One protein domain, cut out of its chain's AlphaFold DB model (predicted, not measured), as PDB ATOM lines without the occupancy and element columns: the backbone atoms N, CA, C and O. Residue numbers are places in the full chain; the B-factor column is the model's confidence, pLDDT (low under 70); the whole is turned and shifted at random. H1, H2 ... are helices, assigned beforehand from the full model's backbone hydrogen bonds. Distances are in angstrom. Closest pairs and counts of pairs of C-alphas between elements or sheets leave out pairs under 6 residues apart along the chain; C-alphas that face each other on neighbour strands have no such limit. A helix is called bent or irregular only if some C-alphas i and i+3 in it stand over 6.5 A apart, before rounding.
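What this domain is: This is residues 2 to 101 of the 264 residues of the protein "uncharacterized protein LOC116302910" of Actinia tenebrosa (UniProt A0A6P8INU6). A long helical arm, H1, runs into one end of a small body of three helices, H2, H3 and H5, in which H3 lies between H2 and H5 and runs the opposite way to both. Residues 2 to 22 of H1 stick out from the body, and the short H4 sits near the inner end of the arm. The printed part has 100 residues with five named helices, in the order H1, H2, H3, H4, H5, and no named strand; its class is all helix. It is extended, with a radius of gyration of the C-alphas of 20.2 A, and spans 76 by 23 by 20 A, the arm making much of the length.

Where its parts are: H1, residues 2 to 33, begins at C-alpha 2 (46.163, -46.046, 47.611) and ends at C-alpha 33 (16.587, -35.236, 13.237), 46.6 A from first to last C-alpha. H2, residues 36 to 51, is 22.3 A long. H3, residues 59 to 74, is 21.5 A long. H4, residues 76 to 80, is irregular: C-alphas 77 and 80 are 7.0 A apart. H5, residues 83 to 97, is 20.9 A long and ends at C-alpha 97 (3.944, -26.572, 15.094).

How they stand to each other: H1 touches H5 with residues 26 to 33 alone, at a steep tilt of 49 degrees; the closest C-alphas are those of Lys 30 and Phe 83, 6.9 A apart. H1 and H2 are close but not clearly touching, with the C-alphas of Asn 32 and Phe 38 closest at 7.7 A. H2 and H3 touch and form a helical hairpin, opposite ways at a shallow tilt of 29 degrees; their closest C-alphas, Val 39 and Val 72, are 5.4 A apart. H3 and H5 touch, opposite ways at a shallow tilt of 30 degrees, with the C-alphas of Val 64 and Asn 96 closest at 5.0 A. H4 is close to H5 but not clearly touching; the C-alphas of Ser 78 and Thr 86 are closest at 6.4 A. H1 and H3 are apart, and so are H2 and H5. Every O i to N i+4 pair is within hydrogen-bond range in H1, H2, H3 and H5; in H4 0 of 1 is, and 1 of 2 O i to N i+3 pairs.

The domain as a whole: The C-alphas of Arg 2 and Asp 55, the two farthest apart, are 76.3 A from each other. Without residues 2 to 22 and 54 to 59, which stand free, the body spans 40 by 20 by 18 A. The printed part has no cut and no long link; the link from H2 to H3 is short, the others tight. The mean pLDDT of the printed part is 84.6, with residues 78 to 81 under 70.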
ATOM      1  N   ARG A   2      46.371 -45.164  48.789       76.50
ATOM      2  CA  ARG A   2      46.163 -46.046  47.611       76.50
ATOM      3  C   ARG A   2      44.688 -46.330  47.261       76.50
ATOM      4  O   ARG A   2      44.278 -46.050  46.149       76.50
ATOM      5  N   LYS A   3      43.876 -46.748  48.242       78.38
ATOM      6  CA  LYS A   3      42.428 -46.998  48.056       78.38
ATOM      7  C   LYS A   3      41.624 -45.764  47.623       78.38
ATOM      8  O   LYS A   3      40.611 -45.893  46.955       78.38
ATOM      9  N   ALA A   4      42.057 -44.570  48.032       76.25
ATOM     10  CA  ALA A   4      41.404 -43.325  47.629       76.25
ATOM     11  C   ALA A   4      41.739 -42.973  46.173       76.25
ATOM     12  O   ALA A   4      40.869 -42.500  45.456       76.25
ATOM     13  N   LYS A   5      42.973 -43.259  45.738       83.69
ATOM     14  CA  LYS A   5      43.395 -43.112  44.343       83.69
ATOM     15  C   LYS A   5      42.650 -44.087  43.425       83.69
ATOM     16  O   LYS A   5      42.037 -43.637  42.477       83.69
ATOM     17  N   GLU A   6      42.602 -45.371  43.784       89.38
ATOM     18  CA  GLU A   6      41.853 -46.400  43.034       89.38
ATOM     19  C   GLU A   6      40.375 -46.002  42.852       89.38
ATOM     20  O   GLU A   6      39.846 -46.050  41.749       89.38
ATOM     21  N   LYS A   7      39.725 -45.503  43.914       87.69
ATOM     22  CA  LYS A   7      38.337 -45.020  43.846       87.69
ATOM     23  C   LYS A   7      38.175 -43.762  42.978       87.69
ATOM     24  O   LYS A   7      37.148 -43.601  42.330       87.69
ATOM     25  N   MET A   8      39.148 -42.847  42.996       86.25
ATOM     26  CA  MET A   8      39.132 -41.665  42.126       86.25
ATOM     27  C   MET A   8      39.306 -42.049  40.654       86.25
ATOM     28  O   MET A   8      38.611 -41.481  39.817       86.25
ATOM     29  N   ASP A   9      40.166 -43.024  40.362       90.75
ATOM     30  CA  ASP A   9      40.385 -43.541  39.008       90.75
ATOM     31  C   ASP A   9      39.100 -44.222  38.480       90.75
ATOM     32  O   ASP A   9      38.633 -43.892  37.394       90.75
ATOM     33  N   GLU A  10      38.429 -45.050  39.294       90.50
ATOM     34  CA  GLU A  10      37.121 -45.645  38.950       90.50
ATOM     35  C   GLU A  10      36.037 -44.588  38.655       90.50
ATOM     36  O   GLU A  10      35.280 -44.711  37.689       90.50
ATOM     37  N   ILE A  11      35.945 -43.537  39.482       87.75
ATOM     38  CA  ILE A  11      34.982 -42.439  39.280       87.75
ATOM     39  C   ILE A  11      35.307 -41.663  38.002       87.75
ATOM     40  O   ILE A  11      34.389 -41.261  37.280       87.75
ATOM     41  N   TYR A  12      36.592 -41.448  37.716       89.94
ATOM     42  CA  TYR A  12      37.038 -40.771  36.505       89.94
ATOM     43  C   TYR A  12      36.651 -41.575  35.261       89.94
ATOM     44  O   TYR A  12      35.974 -41.036  34.385       89.94
ATOM     45  N   ASP A  13      36.976 -42.867  35.225       92.25
ATOM     46  CA  ASP A  13      36.664 -43.748  34.097       92.25
ATOM     47  C   ASP A  13      35.151 -43.864  33.868       92.25
ATOM     48  O   ASP A  13      34.680 -43.753  32.733       92.25
ATOM     49  N   ALA A  14      34.363 -43.991  34.943       88.62
ATOM     50  CA  ALA A  14      32.904 -44.002  34.859       88.62
ATOM     51  C   ALA A  14      32.346 -42.676  34.312       88.62
ATOM     52  O   ALA A  14      31.455 -42.677  33.461       88.62
ATOM     53  N   THR A  15      32.893 -41.540  34.756       85.62
ATOM     54  CA  THR A  15      32.513 -40.209  34.253       85.62
ATOM     55  C   THR A  15      32.845 -40.051  32.769       85.62
ATOM     56  O   THR A  15      32.037 -39.517  32.007       85.62
ATOM     57  N   VAL A  16      34.017 -40.523  32.337       91.25
ATOM     58  CA  VAL A  16      34.439 -40.487  30.929       91.25
ATOM     59  C   VAL A  16      33.533 -41.369  30.067       91.25
ATOM     60  O   VAL A  16      33.059 -40.910  29.028       91.25
ATOM     61  N   ALA A  17      33.231 -42.591  30.513       89.06
ATOM     62  CA  ALA A  17      32.344 -43.508  29.802       89.06
ATOM     63  C   ALA A  17      30.915 -42.953  29.677       89.06
ATOM     64  O   ALA A  17      30.347 -42.952  28.584       89.06
ATOM     65  N   ALA A  18      30.356 -42.410  30.763       84.69
ATOM     66  CA  ALA A  18      29.041 -41.774  30.746       84.69
ATOM     67  C   ALA A  18      29.003 -40.578  29.780       84.69
ATOM     68  O   ALA A  18      28.065 -40.432  28.997       84.69
ATOM     69  N   ARG A  19      30.054 -39.747  29.771       86.12
ATOM     70  CA  ARG A  19      30.176 -38.630  28.826       86.12
ATOM     71  C   ARG A  19      30.203 -39.106  27.373       86.12
ATOM     72  O   ARG A  19      29.571 -38.470  26.531       86.12
ATOM     73  N   GLN A  20      30.905 -40.198  27.077       90.00
ATOM     74  CA  GLN A  20      30.939 -40.756  25.724       90.00
ATOM     75  C   GLN A  20      29.559 -41.265  25.295       90.00
ATOM     76  O   GLN A  20      29.092 -40.899  24.223       90.00
ATOM     77  N   GLN A  21      28.855 -41.993  26.167       87.62
ATOM     78  CA  GLN A  21      27.483 -42.442  25.896       87.62
ATOM     79  C   GLN A  21      26.534 -41.270  25.607       87.62
ATOM     80  O   GLN A  21      25.699 -41.351  24.707       87.62
ATOM     81  N   MET A  22      26.679 -40.153  26.329       80.19
ATOM     82  CA  MET A  22      25.906 -38.938  26.056       80.19
ATOM     83  C   MET A  22      26.223 -38.342  24.677       80.19
ATOM     84  O   MET A  22      25.319 -37.828  24.020       80.19
ATOM     85  N   TYR A  23      27.479 -38.397  24.222       84.31
ATOM     86  CA  TYR A  23      27.852 -37.944  22.879       84.31
ATOM     87  C   TYR A  23      27.328 -38.865  21.781       84.31
ATOM     88  O   TYR A  23      26.792 -38.357  20.798       84.31
ATOM     89  N   ASP A  24      27.384 -40.179  21.976       86.38
ATOM     90  CA  ASP A  24      26.865 -41.142  21.004       86.38
ATOM     91  C   ASP A  24      25.340 -40.997  20.853       86.38
ATOM     92  O   ASP A  24      24.823 -40.917  19.738       86.38
ATOM     93  N   ALA A  25      24.611 -40.862  21.968       83.56
ATOM     94  CA  ALA A  25      23.168 -40.615  21.953       83.56
ATOM     95  C   ALA A  25      22.815 -39.280  21.276       83.56
ATOM     96  O   ALA A  25      21.877 -39.208  20.480       83.56
ATOM     97  N   ARG A  26      23.586 -38.221  21.556       80.94
ATOM     98  CA  ARG A  26      23.448 -36.911  20.907       80.94
ATOM     99  C   ARG A  26      23.629 -37.015  19.393       80.94
ATOM    100  O   ARG A  26      22.835 -36.440  18.651       80.94
ATOM    101  N   ASP A  27      24.662 -37.716  18.940       82.38
ATOM    102  CA  ASP A  27      24.990 -37.829  17.517       82.38
ATOM    103  C   ASP A  27      23.977 -38.713  16.781       82.38
ATOM    104  O   ASP A  27      23.550 -38.363  15.680       82.38
ATOM    105  N   PHE A  28      23.490 -39.774  17.429       83.81
ATOM    106  CA  PHE A  28      22.366 -40.570  16.938       83.81
ATOM    107  C   PHE A  28      21.092 -39.727  16.777       83.81
ATOM    108  O   PHE A  28      20.497 -39.712  15.699       83.81
ATOM    109  N   LEU A  29      20.685 -38.980  17.812       80.75
ATOM    110  CA  LEU A  29      19.514 -38.095  17.741       80.75
ATOM    111  C   LEU A  29      19.673 -37.056  16.631       80.75
ATOM    112  O   LEU A  29      18.758 -36.837  15.844       80.75
ATOM    113  N   LYS A  30      20.853 -36.441  16.534       78.62
ATOM    114  CA  LYS A  30      21.161 -35.456  15.499       78.62
ATOM    115  C   LYS A  30      21.071 -36.048  14.094       78.62
ATOM    116  O   LYS A  30      20.550 -35.372  13.211       78.62
ATOM    117  N   SER A  31      21.559 -37.274  13.877       79.56
ATOM    118  CA  SER A  31      21.435 -37.956  12.582       79.56
ATOM    119  C   SER A  31      19.969 -38.077  12.187       79.56
ATOM    120  O   SER A  31      19.581 -37.513  11.171       79.56
ATOM    121  N   ASN A  32      19.148 -38.677  13.052       80.06
ATOM    122  CA  ASN A  32      17.725 -38.900  12.783       80.06
ATOM    123  C   ASN A  32      16.952 -37.586  12.568       80.06
ATOM    124  O   ASN A  32      16.146 -37.470  11.653       80.06
ATOM    125  N   LEU A  33      17.236 -36.549  13.360       77.94
ATOM    126  CA  LEU A  33      16.587 -35.236  13.237       77.94
ATOM    127  C   LEU A  33      16.986 -34.461  11.972       77.94
ATOM    128  O   LEU A  33      16.343 -33.471  11.624       77.94
ATOM    129  N   THR A  34      18.064 -34.866  11.303       78.06
ATOM    130  CA  THR A  34      18.573 -34.238  10.074       78.06
ATOM    131  C   THR A  34      18.537 -35.194   8.880       78.06
ATOM    132  O   THR A  34      19.132 -34.912   7.834       78.06
ATOM    133  N   GLU A  35      17.884 -36.347   9.031       79.75
ATOM    134  CA  GLU A  35      17.695 -37.329   7.970       79.75
ATOM    135  C   GLU A  35      16.688 -36.849   6.927       79.75
ATOM    136  O   GLU A  35      15.816 -36.031   7.212       79.75
ATOM    137  N   GLY A  36      16.841 -37.375   5.705       78.38
ATOM    138  CA  GLY A  36      16.018 -36.994   4.557       78.38
ATOM    139  C   GLY A  36      14.533 -37.163   4.848       78.38
ATOM    140  O   GLY A  36      13.800 -36.204   4.709       78.38
ATOM    141  N   VAL A  37      14.123 -38.310   5.400       83.38
ATOM    142  CA  VAL A  37      12.705 -38.628   5.648       83.38
ATOM    143  C   VAL A  37      12.005 -37.569   6.507       83.38
ATOM    144  O   VAL A  37      10.978 -37.043   6.106       83.38
ATOM    145  N   PHE A  38      12.578 -37.190   7.654       83.69
ATOM    146  CA  PHE A  38      11.959 -36.178   8.519       83.69
ATOM    147  C   PHE A  38      11.903 -34.794   7.853       83.69
ATOM    148  O   PHE A  38      10.964 -34.026   8.051       83.69
ATOM    149  N   VAL A  39      12.923 -34.458   7.064       86.88
ATOM    150  CA  VAL A  39      12.993 -33.195   6.320       86.88
ATOM    151  C   VAL A  39      12.002 -33.186   5.152       86.88
ATOM    152  O   VAL A  39      11.396 -32.149   4.878       86.88
ATOM    153  N   ASP A  40      11.806 -34.329   4.502       88.88
ATOM    154  CA  ASP A  40      10.856 -34.531   3.412       88.88
ATOM    155  C   ASP A  40       9.418 -34.413   3.939       88.88
ATOM    156  O   ASP A  40       8.649 -33.618   3.400       88.88
ATOM    157  N   ASP A  41       9.093 -35.066   5.062       89.06
ATOM    158  CA  ASP A  41       7.782 -34.955   5.725       89.06
ATOM    159  C   ASP A  41       7.452 -33.497   6.091       89.06
ATOM    160  O   ASP A  41       6.336 -33.012   5.892       89.06
ATOM    161  N   LEU A  42       8.436 -32.756   6.610       91.00
ATOM    162  CA  LEU A  42       8.277 -31.332   6.918       91.00
ATOM    163  C   LEU A  42       8.126 -30.472   5.660       91.00
ATOM    164  O   LEU A  42       7.417 -29.464   5.689       91.00
ATOM    165  N   THR A  43       8.774 -30.850   4.561       91.69
ATOM    166  CA  THR A  43       8.617 -30.170   3.271       91.69
ATOM    167  C   THR A  43       7.205 -30.374   2.735       91.69
ATOM    168  O   THR A  43       6.543 -29.394   2.400       91.69
ATOM    169  N   GLU A  44       6.700 -31.608   2.756       91.94
ATOM    170  CA  GLU A  44       5.327 -31.919   2.356       91.94
ATOM    171  C   GLU A  44       4.307 -31.196   3.240       91.94
ATOM    172  O   GLU A  44       3.347 -30.606   2.740       91.94
ATOM    173  N   LEU A  45       4.531 -31.165   4.558       90.19
ATOM    174  CA  LEU A  45       3.697 -30.397   5.477       90.19
ATOM    175  C   LEU A  45       3.668 -28.915   5.095       90.19
ATOM    176  O   LEU A  45       2.591 -28.331   5.017       90.19
ATOM    177  N   LYS A  46       4.826 -28.302   4.829       91.56
ATOM    178  CA  LYS A  46       4.900 -26.900   4.397       91.56
ATOM    179  C   LYS A  46       4.122 -26.674   3.103       91.56
ATOM    180  O   LYS A  46       3.393 -25.694   3.007       91.56
ATOM    181  N   ASP A  47       4.276 -27.556   2.127       91.81
ATOM    182  CA  ASP A  47       3.619 -27.415   0.831       91.81
ATOM    183  C   ASP A  47       2.099 -27.568   0.963       91.81
ATOM    184  O   ASP A  47       1.346 -26.787   0.383       91.81
ATOM    185  N   ASN A  48       1.633 -28.479   1.822       88.06
ATOM    186  CA  ASN A  48       0.223 -28.571   2.190       88.06
ATOM    187  C   ASN A  48      -0.269 -27.282   2.862       88.06
ATOM    188  O   ASN A  48      -1.318 -26.768   2.477       88.06
ATOM    189  N   LEU A  49       0.492 -26.716   3.806       87.88
ATOM    190  CA  LEU A  49       0.182 -25.423   4.433       87.88
ATOM    191  C   LEU A  49       0.142 -24.272   3.419       87.88
ATOM    192  O   LEU A  49      -0.711 -23.393   3.512       87.88
ATOM    193  N   ASP A  50       1.015 -24.291   2.416       87.31
ATOM    194  CA  ASP A  50       1.016 -23.307   1.336       87.31
ATOM    195  C   ASP A  50      -0.193 -23.443   0.400       87.31
ATOM    196  O   ASP A  50      -0.676 -22.430  -0.101       87.31
ATOM    197  N   LEU A  51      -0.705 -24.657   0.173       84.19
ATOM    198  CA  LEU A  51      -1.944 -24.880  -0.588       84.19
ATOM    199  C   LEU A  51      -3.183 -24.413   0.170       84.19
ATOM    200  O   LEU A  51      -4.203 -24.082  -0.436       84.19
ATOM    201  N   ILE A  52      -3.098 -24.436   1.496       80.31
ATOM    202  CA  ILE A  52      -4.213 -24.151   2.378       80.31
ATOM    203  C   ILE A  52      -4.223 -22.723   2.946       80.31
ATOM    204  O   ILE A  52      -5.057 -22.370   3.777       80.31
ATOM    205  N   LYS A  53      -3.302 -21.873   2.505       82.19
ATOM    206  CA  LYS A  53      -3.304 -20.464   2.889       82.19
ATOM    207  C   LYS A  53      -4.223 -19.670   1.956       82.19
ATOM    208  O   LYS A  53      -4.170 -19.830   0.737       82.19
ATOM    209  N   GLY A  54      -5.056 -18.812   2.527       78.56
ATOM    210  CA  GLY A  54      -5.821 -17.809   1.796       78.56
ATOM    211  C   GLY A  54      -5.163 -16.432   1.832       78.56
ATOM    212  O   GLY A  54      -4.064 -16.248   2.364       78.56
ATOM    213  N   ASP A  55      -5.869 -15.446   1.286       71.81
ATOM    214  CA  ASP A  55      -5.477 -14.044   1.381       71.81
ATOM    215  C   ASP A  55      -5.844 -13.519   2.782       71.81
ATOM    216  O   ASP A  55      -6.985 -13.646   3.218       71.81
ATOM    217  N   GLY A  56      -4.876 -12.956   3.515       71.25
ATOM    218  CA  GLY A  56      -5.105 -12.426   4.871       71.25
ATOM    219  C   GLY A  56      -4.680 -13.334   6.033       71.25
ATOM    220  O   GLY A  56      -5.247 -13.232   7.113       71.25
ATOM    221  N   ILE A  57      -3.684 -14.200   5.826       82.75
ATOM    222  CA  ILE A  57      -3.080 -15.040   6.876       82.75
ATOM    223  C   ILE A  57      -2.481 -14.214   8.023       82.75
ATOM    224  O   ILE A  57      -1.886 -13.154   7.798       82.75
ATOM    225  N   ASP A  58      -2.593 -14.721   9.250       85.31
ATOM    226  CA  ASP A  58      -1.985 -14.073  10.407       85.31
ATOM    227  C   ASP A  58      -0.464 -14.286  10.459       85.31
ATOM    228  O   ASP A  58       0.135 -15.121   9.769       85.31
ATOM    229  N   GLN A  59       0.184 -13.498  11.317       87.44
ATOM    230  CA  GLN A  59       1.623 -13.607  11.525       87.44
ATOM    231  C   GLN A  59       2.021 -14.964  12.124       87.44
ATOM    232  O   GLN A  59       3.111 -15.446  11.842       87.44
ATOM    233  N   GLN A  60       1.152 -15.610  12.908       86.62
ATOM    234  CA  GLN A  60       1.476 -16.890  13.541       86.62
ATOM    235  C   GLN A  60       1.585 -18.007  12.500       86.62
ATOM    236  O   GLN A  60       2.516 -18.804  12.554       86.62
ATOM    237  N   PHE A  61       0.699 -18.033  11.506       87.94
ATOM    238  CA  PHE A  61       0.740 -18.976  10.397       87.94
ATOM    239  C   PHE A  61       2.004 -18.779   9.550       87.94
ATOM    240  O   PHE A  61       2.676 -19.748   9.183       87.94
ATOM    241  N   LEU A  62       2.377 -17.520   9.299       88.81
ATOM    242  CA  LEU A  62       3.647 -17.174   8.653       88.81
ATOM    243  C   LEU A  62       4.856 -17.658   9.460       88.81
ATOM    244  O   LEU A  62       5.806 -18.181   8.875       88.81
ATOM    245  N   ASP A  63       4.813 -17.531  10.785       90.25
ATOM    246  CA  ASP A  63       5.878 -17.995  11.672       90.25
ATOM    247  C   ASP A  63       5.998 -19.530  11.647       90.25
ATOM    248  O   ASP A  63       7.117 -20.050  11.631       90.25
ATOM    249  N   VAL A  64       4.881 -20.265  11.524       90.19
ATOM    250  CA  VAL A  64       4.897 -21.723  11.297       90.19
ATOM    251  C   VAL A  64       5.591 -22.076   9.986       90.19
ATOM    252  O   VAL A  64       6.531 -22.878   9.988       90.19
ATOM    253  N   LEU A  65       5.185 -21.458   8.874       90.62
ATOM    254  CA  LEU A  65       5.811 -21.691   7.568       90.62
ATOM    255  C   LEU A  65       7.308 -21.361   7.593       90.62
ATOM    256  O   LEU A  65       8.128 -22.127   7.079       90.62
ATOM    257  N   ALA A  66       7.678 -20.246   8.226       91.75
ATOM    258  CA  ALA A  66       9.063 -19.819   8.361       91.75
ATOM    259  C   ALA A  66       9.879 -20.786   9.228       91.75
ATOM    260  O   ALA A  66      11.012 -21.111   8.870       91.75
ATOM    261  N   ALA A  67       9.322 -21.279  10.336       92.19
ATOM    262  CA  ALA A  67       9.982 -22.246  11.208       92.19
ATOM    263  C   ALA A  67      10.234 -23.578  10.488       92.19
ATOM    264  O   ALA A  67      11.355 -24.093  10.546       92.19
ATOM    265  N   ILE A  68       9.240 -24.088   9.750       92.69
ATOM    266  CA  ILE A  68       9.387 -25.300   8.931       92.69
ATOM    267  C   ILE A  68      10.442 -25.080   7.844       92.69
ATOM    268  O   ILE A  68      11.400 -25.847   7.750       92.69
ATOM    269  N   HIS A  69      10.329 -23.997   7.069       92.94
ATOM    270  CA  HIS A  69      11.278 -23.681   6.002       92.94
ATOM    271  C   HIS A  69      12.714 -23.564   6.526       92.94
ATOM    272  O   HIS A  69      13.657 -24.091   5.926       92.94
ATOM    273  N   ARG A  70      12.885 -22.897   7.670       91.12
ATOM    274  CA  ARG A  70      14.183 -22.733   8.315       91.12
ATOM    275  C   ARG A  70      14.753 -24.069   8.768       91.12
ATOM    276  O   ARG A  70      15.935 -24.317   8.541       91.12
ATOM    277  N   TYR A  71      13.933 -24.929   9.370       91.56
ATOM    278  CA  TYR A  71      14.361 -26.263   9.777       91.56
ATOM    279  C   TYR A  71      14.812 -27.087   8.568       91.56
ATOM    280  O   TYR A  71      15.957 -27.531   8.529       91.56
ATOM    281  N   VAL A  72      13.963 -27.199   7.545       91.19
ATOM    282  CA  VAL A  72      14.242 -27.940   6.302       91.19
ATOM    283  C   VAL A  72      15.521 -27.442   5.620       91.19
ATOM    284  O   VAL A  72      16.321 -28.231   5.124       91.19
ATOM    285  N   THR A  73      15.772 -26.131   5.640       88.81
ATOM    286  CA  THR A  73      16.919 -25.529   4.943       88.81
ATOM    287  C   THR A  73      18.222 -25.575   5.746       88.81
ATOM    288  O   THR A  73      19.305 -25.701   5.161       88.81
ATOM    289  N   GLU A  74      18.157 -25.410   7.070       87.44
ATOM    290  CA  GLU A  74      19.336 -25.272   7.937       87.44
ATOM    291  C   GLU A  74      19.715 -26.578   8.652       87.44
ATOM    292  O   GLU A  74      20.907 -26.827   8.852       87.44
ATOM    293  N   ALA A  75      18.754 -27.437   9.012       83.69
ATOM    294  CA  ALA A  75      19.021 -28.654   9.781       83.69
ATOM    295  C   ALA A  75      19.896 -29.671   9.016       83.69
ATOM    296  O   ALA A  75      20.885 -30.122   9.603       83.69
ATOM    297  N   PRO A  76      19.685 -29.956   7.714       81.44
ATOM    298  CA  PRO A  76      20.571 -30.848   6.955       81.44
ATOM    299  C   PRO A  76      22.012 -30.330   6.868       81.44
ATOM    300  O   PRO A  76      22.967 -31.093   6.990       81.44
ATOM    301  N   LYS A  77      22.181 -29.006   6.736       79.62
ATOM    302  CA  LYS A  77      23.493 -28.326   6.711       79.62
ATOM    303  C   LYS A  77      24.167 -28.317   8.084       79.62
ATOM    304  O   LYS A  77      25.371 -28.109   8.195       79.62
ATOM    305  N   SER A  78      23.390 -28.538   9.142       68.50
ATOM    306  CA  SER A  78      23.870 -28.600  10.518       68.50
ATOM    307  C   SER A  78      24.496 -29.954  10.882       68.50
ATOM    308  O   SER A  78      25.047 -30.061  11.984       68.50
ATOM    309  N   LYS A  79      24.482 -30.951   9.974       63.75
ATOM    310  CA  LYS A  79      25.094 -32.280  10.174       63.75
ATOM    311  C   LYS A  79      26.551 -32.213  10.632       63.75
ATOM    312  O   LYS A  79      26.901 -32.928  11.563       63.75
ATOM    313  N   ASP A  80      27.326 -31.238  10.159       61.56
ATOM    314  CA  ASP A  80      28.725 -31.029  10.580       61.56
ATOM    315  C   ASP A  80      28.901 -29.937  11.658       61.56
ATOM    316  O   ASP A  80      30.012 -29.572  12.034       61.56
ATOM    317  N   SER A  81      27.802 -29.383  12.178       63.38
ATOM    318  CA  SER A  81      27.808 -28.264  13.133       63.38
ATOM    319  C   SER A  81      27.562 -28.692  14.591       63.38
ATOM    320  O   SER A  81      27.328 -29.865  14.883       63.38
ATOM    321  N   THR A  82      27.607 -27.756  15.547       71.69
ATOM    322  CA  THR A  82      27.330 -28.055  16.962       71.69
ATOM    323  C   THR A  82      25.875 -28.483  17.175       71.69
ATOM    324  O   THR A  82      24.958 -27.850  16.660       71.69
ATOM    325  N   PHE A  83      25.654 -29.518  17.996       75.38
ATOM    326  CA  PHE A  83      24.316 -30.030  18.347       75.38
ATOM    327  C   PHE A  83      23.345 -28.938  18.820       75.38
ATOM    328  O   PHE A  83      22.174 -28.960  18.465       75.38
ATOM    329  N   TYR A  84      23.856 -27.923  19.524       80.06
ATOM    330  CA  TYR A  84      23.089 -26.753  19.959       80.06
ATOM    331  C   TYR A  84      22.359 -26.028  18.812       80.06
ATOM    332  O   TYR A  84      21.269 -25.493  19.003       80.06
ATOM    333  N   LYS A  85      22.931 -25.999  17.598       81.12
ATOM    334  CA  LYS A  85      22.254 -25.402  16.437       81.12
ATOM    335  C   LYS A  85      21.040 -26.230  16.020       81.12
ATOM    336  O   LYS A  85      19.981 -25.653  15.793       81.12
ATOM    337  N   THR A  86      21.188 -27.553  15.958       80.44
ATOM    338  CA  THR A  86      20.102 -28.491  15.638       80.44
ATOM    339  C   THR A  86      19.006 -28.444  16.705       80.44
ATOM    340  O   THR A  86      17.835 -28.309  16.370       80.44
ATOM    341  N   GLU A  87      19.380 -28.442  17.987       83.62
ATOM    342  CA  GLU A  87      18.454 -28.305  19.118       83.62
ATOM    343  C   GLU A  87      17.642 -27.003  19.041       83.62
ATOM    344  O   GLU A  87      16.421 -27.015  19.184       83.62
ATOM    345  N   ARG A  88      18.300 -25.869  18.762       86.94
ATOM    346  CA  ARG A  88      17.616 -24.575  18.628       86.94
ATOM    347  C   ARG A  88      16.603 -24.581  17.484       86.94
ATOM    348  O   ARG A  88      15.508 -24.057  17.658       86.94
ATOM    349  N   LEU A  89      16.971 -25.145  16.330       87.25
ATOM    350  CA  LEU A  89      16.064 -25.273  15.186       87.25
ATOM    351  C   LEU A  89      14.859 -26.149  15.537       87.25
ATOM    352  O   LEU A  89      13.732 -25.764  15.244       87.25
ATOM    353  N   LEU A  90      15.087 -27.276  16.219       86.50
ATOM    354  CA  LEU A  90      14.016 -28.174  16.650       86.50
ATOM    355  C   LEU A  90      13.063 -27.493  17.634       86.50
ATOM    356  O   LEU A  90      11.850 -27.629  17.503       86.50
ATOM    357  N   ARG A  91      13.593 -26.727  18.593       87.88
ATOM    358  CA  ARG A  91      12.760 -26.002  19.558       87.88
ATOM    359  C   ARG A  91      11.878 -24.961  18.871       87.88
ATOM    360  O   ARG A  91      10.682 -24.926  19.131       87.88
ATOM    361  N   MET A  92      12.451 -24.172  17.958       87.94
ATOM    362  CA  MET A  92      11.685 -23.203  17.167       87.94
ATOM    363  C   MET A  92      10.598 -23.887  16.335       87.94
ATOM    364  O   MET A  92       9.476 -23.392  16.276       87.94
ATOM    365  N   LEU A  93      10.915 -25.020  15.707       89.56
ATOM    366  CA  LEU A  93       9.936 -25.805  14.963       89.56
ATOM    367  C   LEU A  93       8.793 -26.253  15.884       89.56
ATOM    368  O   LEU A  93       7.636 -25.961  15.604       89.56
ATOM    369  N   TYR A  94       9.109 -26.888  17.012       88.56
ATOM    370  CA  TYR A  94       8.121 -27.397  17.964       88.56
ATOM    371  C   TYR A  94       7.187 -26.307  18.513       88.56
ATOM    372  O   TYR A  94       5.969 -26.488  18.524       88.56
ATOM    373  N   GLU A  95       7.744 -25.166  18.931       89.19
ATOM    374  CA  GLU A  95       6.977 -24.031  19.468       89.19
ATOM    375  C   GLU A  95       5.930 -23.513  18.465       89.19
ATOM    376  O   GLU A  95       4.835 -23.115  18.863       89.19
ATOM    377  N   ASN A  96       6.240 -23.573  17.167       87.81
ATOM    378  CA  ASN A  96       5.355 -23.115  16.102       87.81
ATOM    379  C   ASN A  96       4.368 -24.200  15.634       87.81
ATOM    380  O   ASN A  96       3.186 -23.916  15.438       87.81
ATOM    381  N   LEU A  97       4.807 -25.460  15.520       87.12
ATOM    382  CA  LEU A  97       3.944 -26.572  15.094       87.12
ATOM    383  C   LEU A  97       2.761 -26.807  16.045       87.12
ATOM    384  O   LEU A  97       1.729 -27.318  15.616       87.12
ATOM    385  N   TYR A  98       2.865 -26.395  17.312       84.06
ATOM    386  CA  TYR A  98       1.768 -26.491  18.279       84.06
ATOM    387  C   TYR A  98       0.476 -25.782  17.826       84.06
ATOM    388  O   TYR A  98      -0.613 -26.158  18.261       84.06
ATOM    389  N   GLN A  99       0.555 -24.783  16.938       80.69
ATOM    390  CA  GLN A  99      -0.634 -24.085  16.428       80.69
ATOM    391  C   GLN A  99      -1.336 -24.827  15.281       80.69
ATOM    392  O   GLN A  99      -2.514 -24.573  15.031       80.69
ATOM    393  N   LEU A 100      -0.664 -25.782  14.623       83.62
ATOM    394  CA  LEU A 100      -1.193 -26.476  13.444       83.62
ATOM    395  C   LEU A 100      -2.578 -27.100  13.622       83.62
ATOM    396  O   LEU A 100      -3.402 -26.920  12.722       83.62
ATOM    397  N   PRO A 101      -2.893 -27.791  14.738       86.25
ATOM    398  CA  PRO A 101      -4.210 -28.394  14.907       86.25
ATOM    399  C   PRO A 101      -5.354 -27.385  14.746       86.25
ATOM    400  O   PRO A 101      -6.395 -27.723  14.192       86.25
TER     401      PRO A 101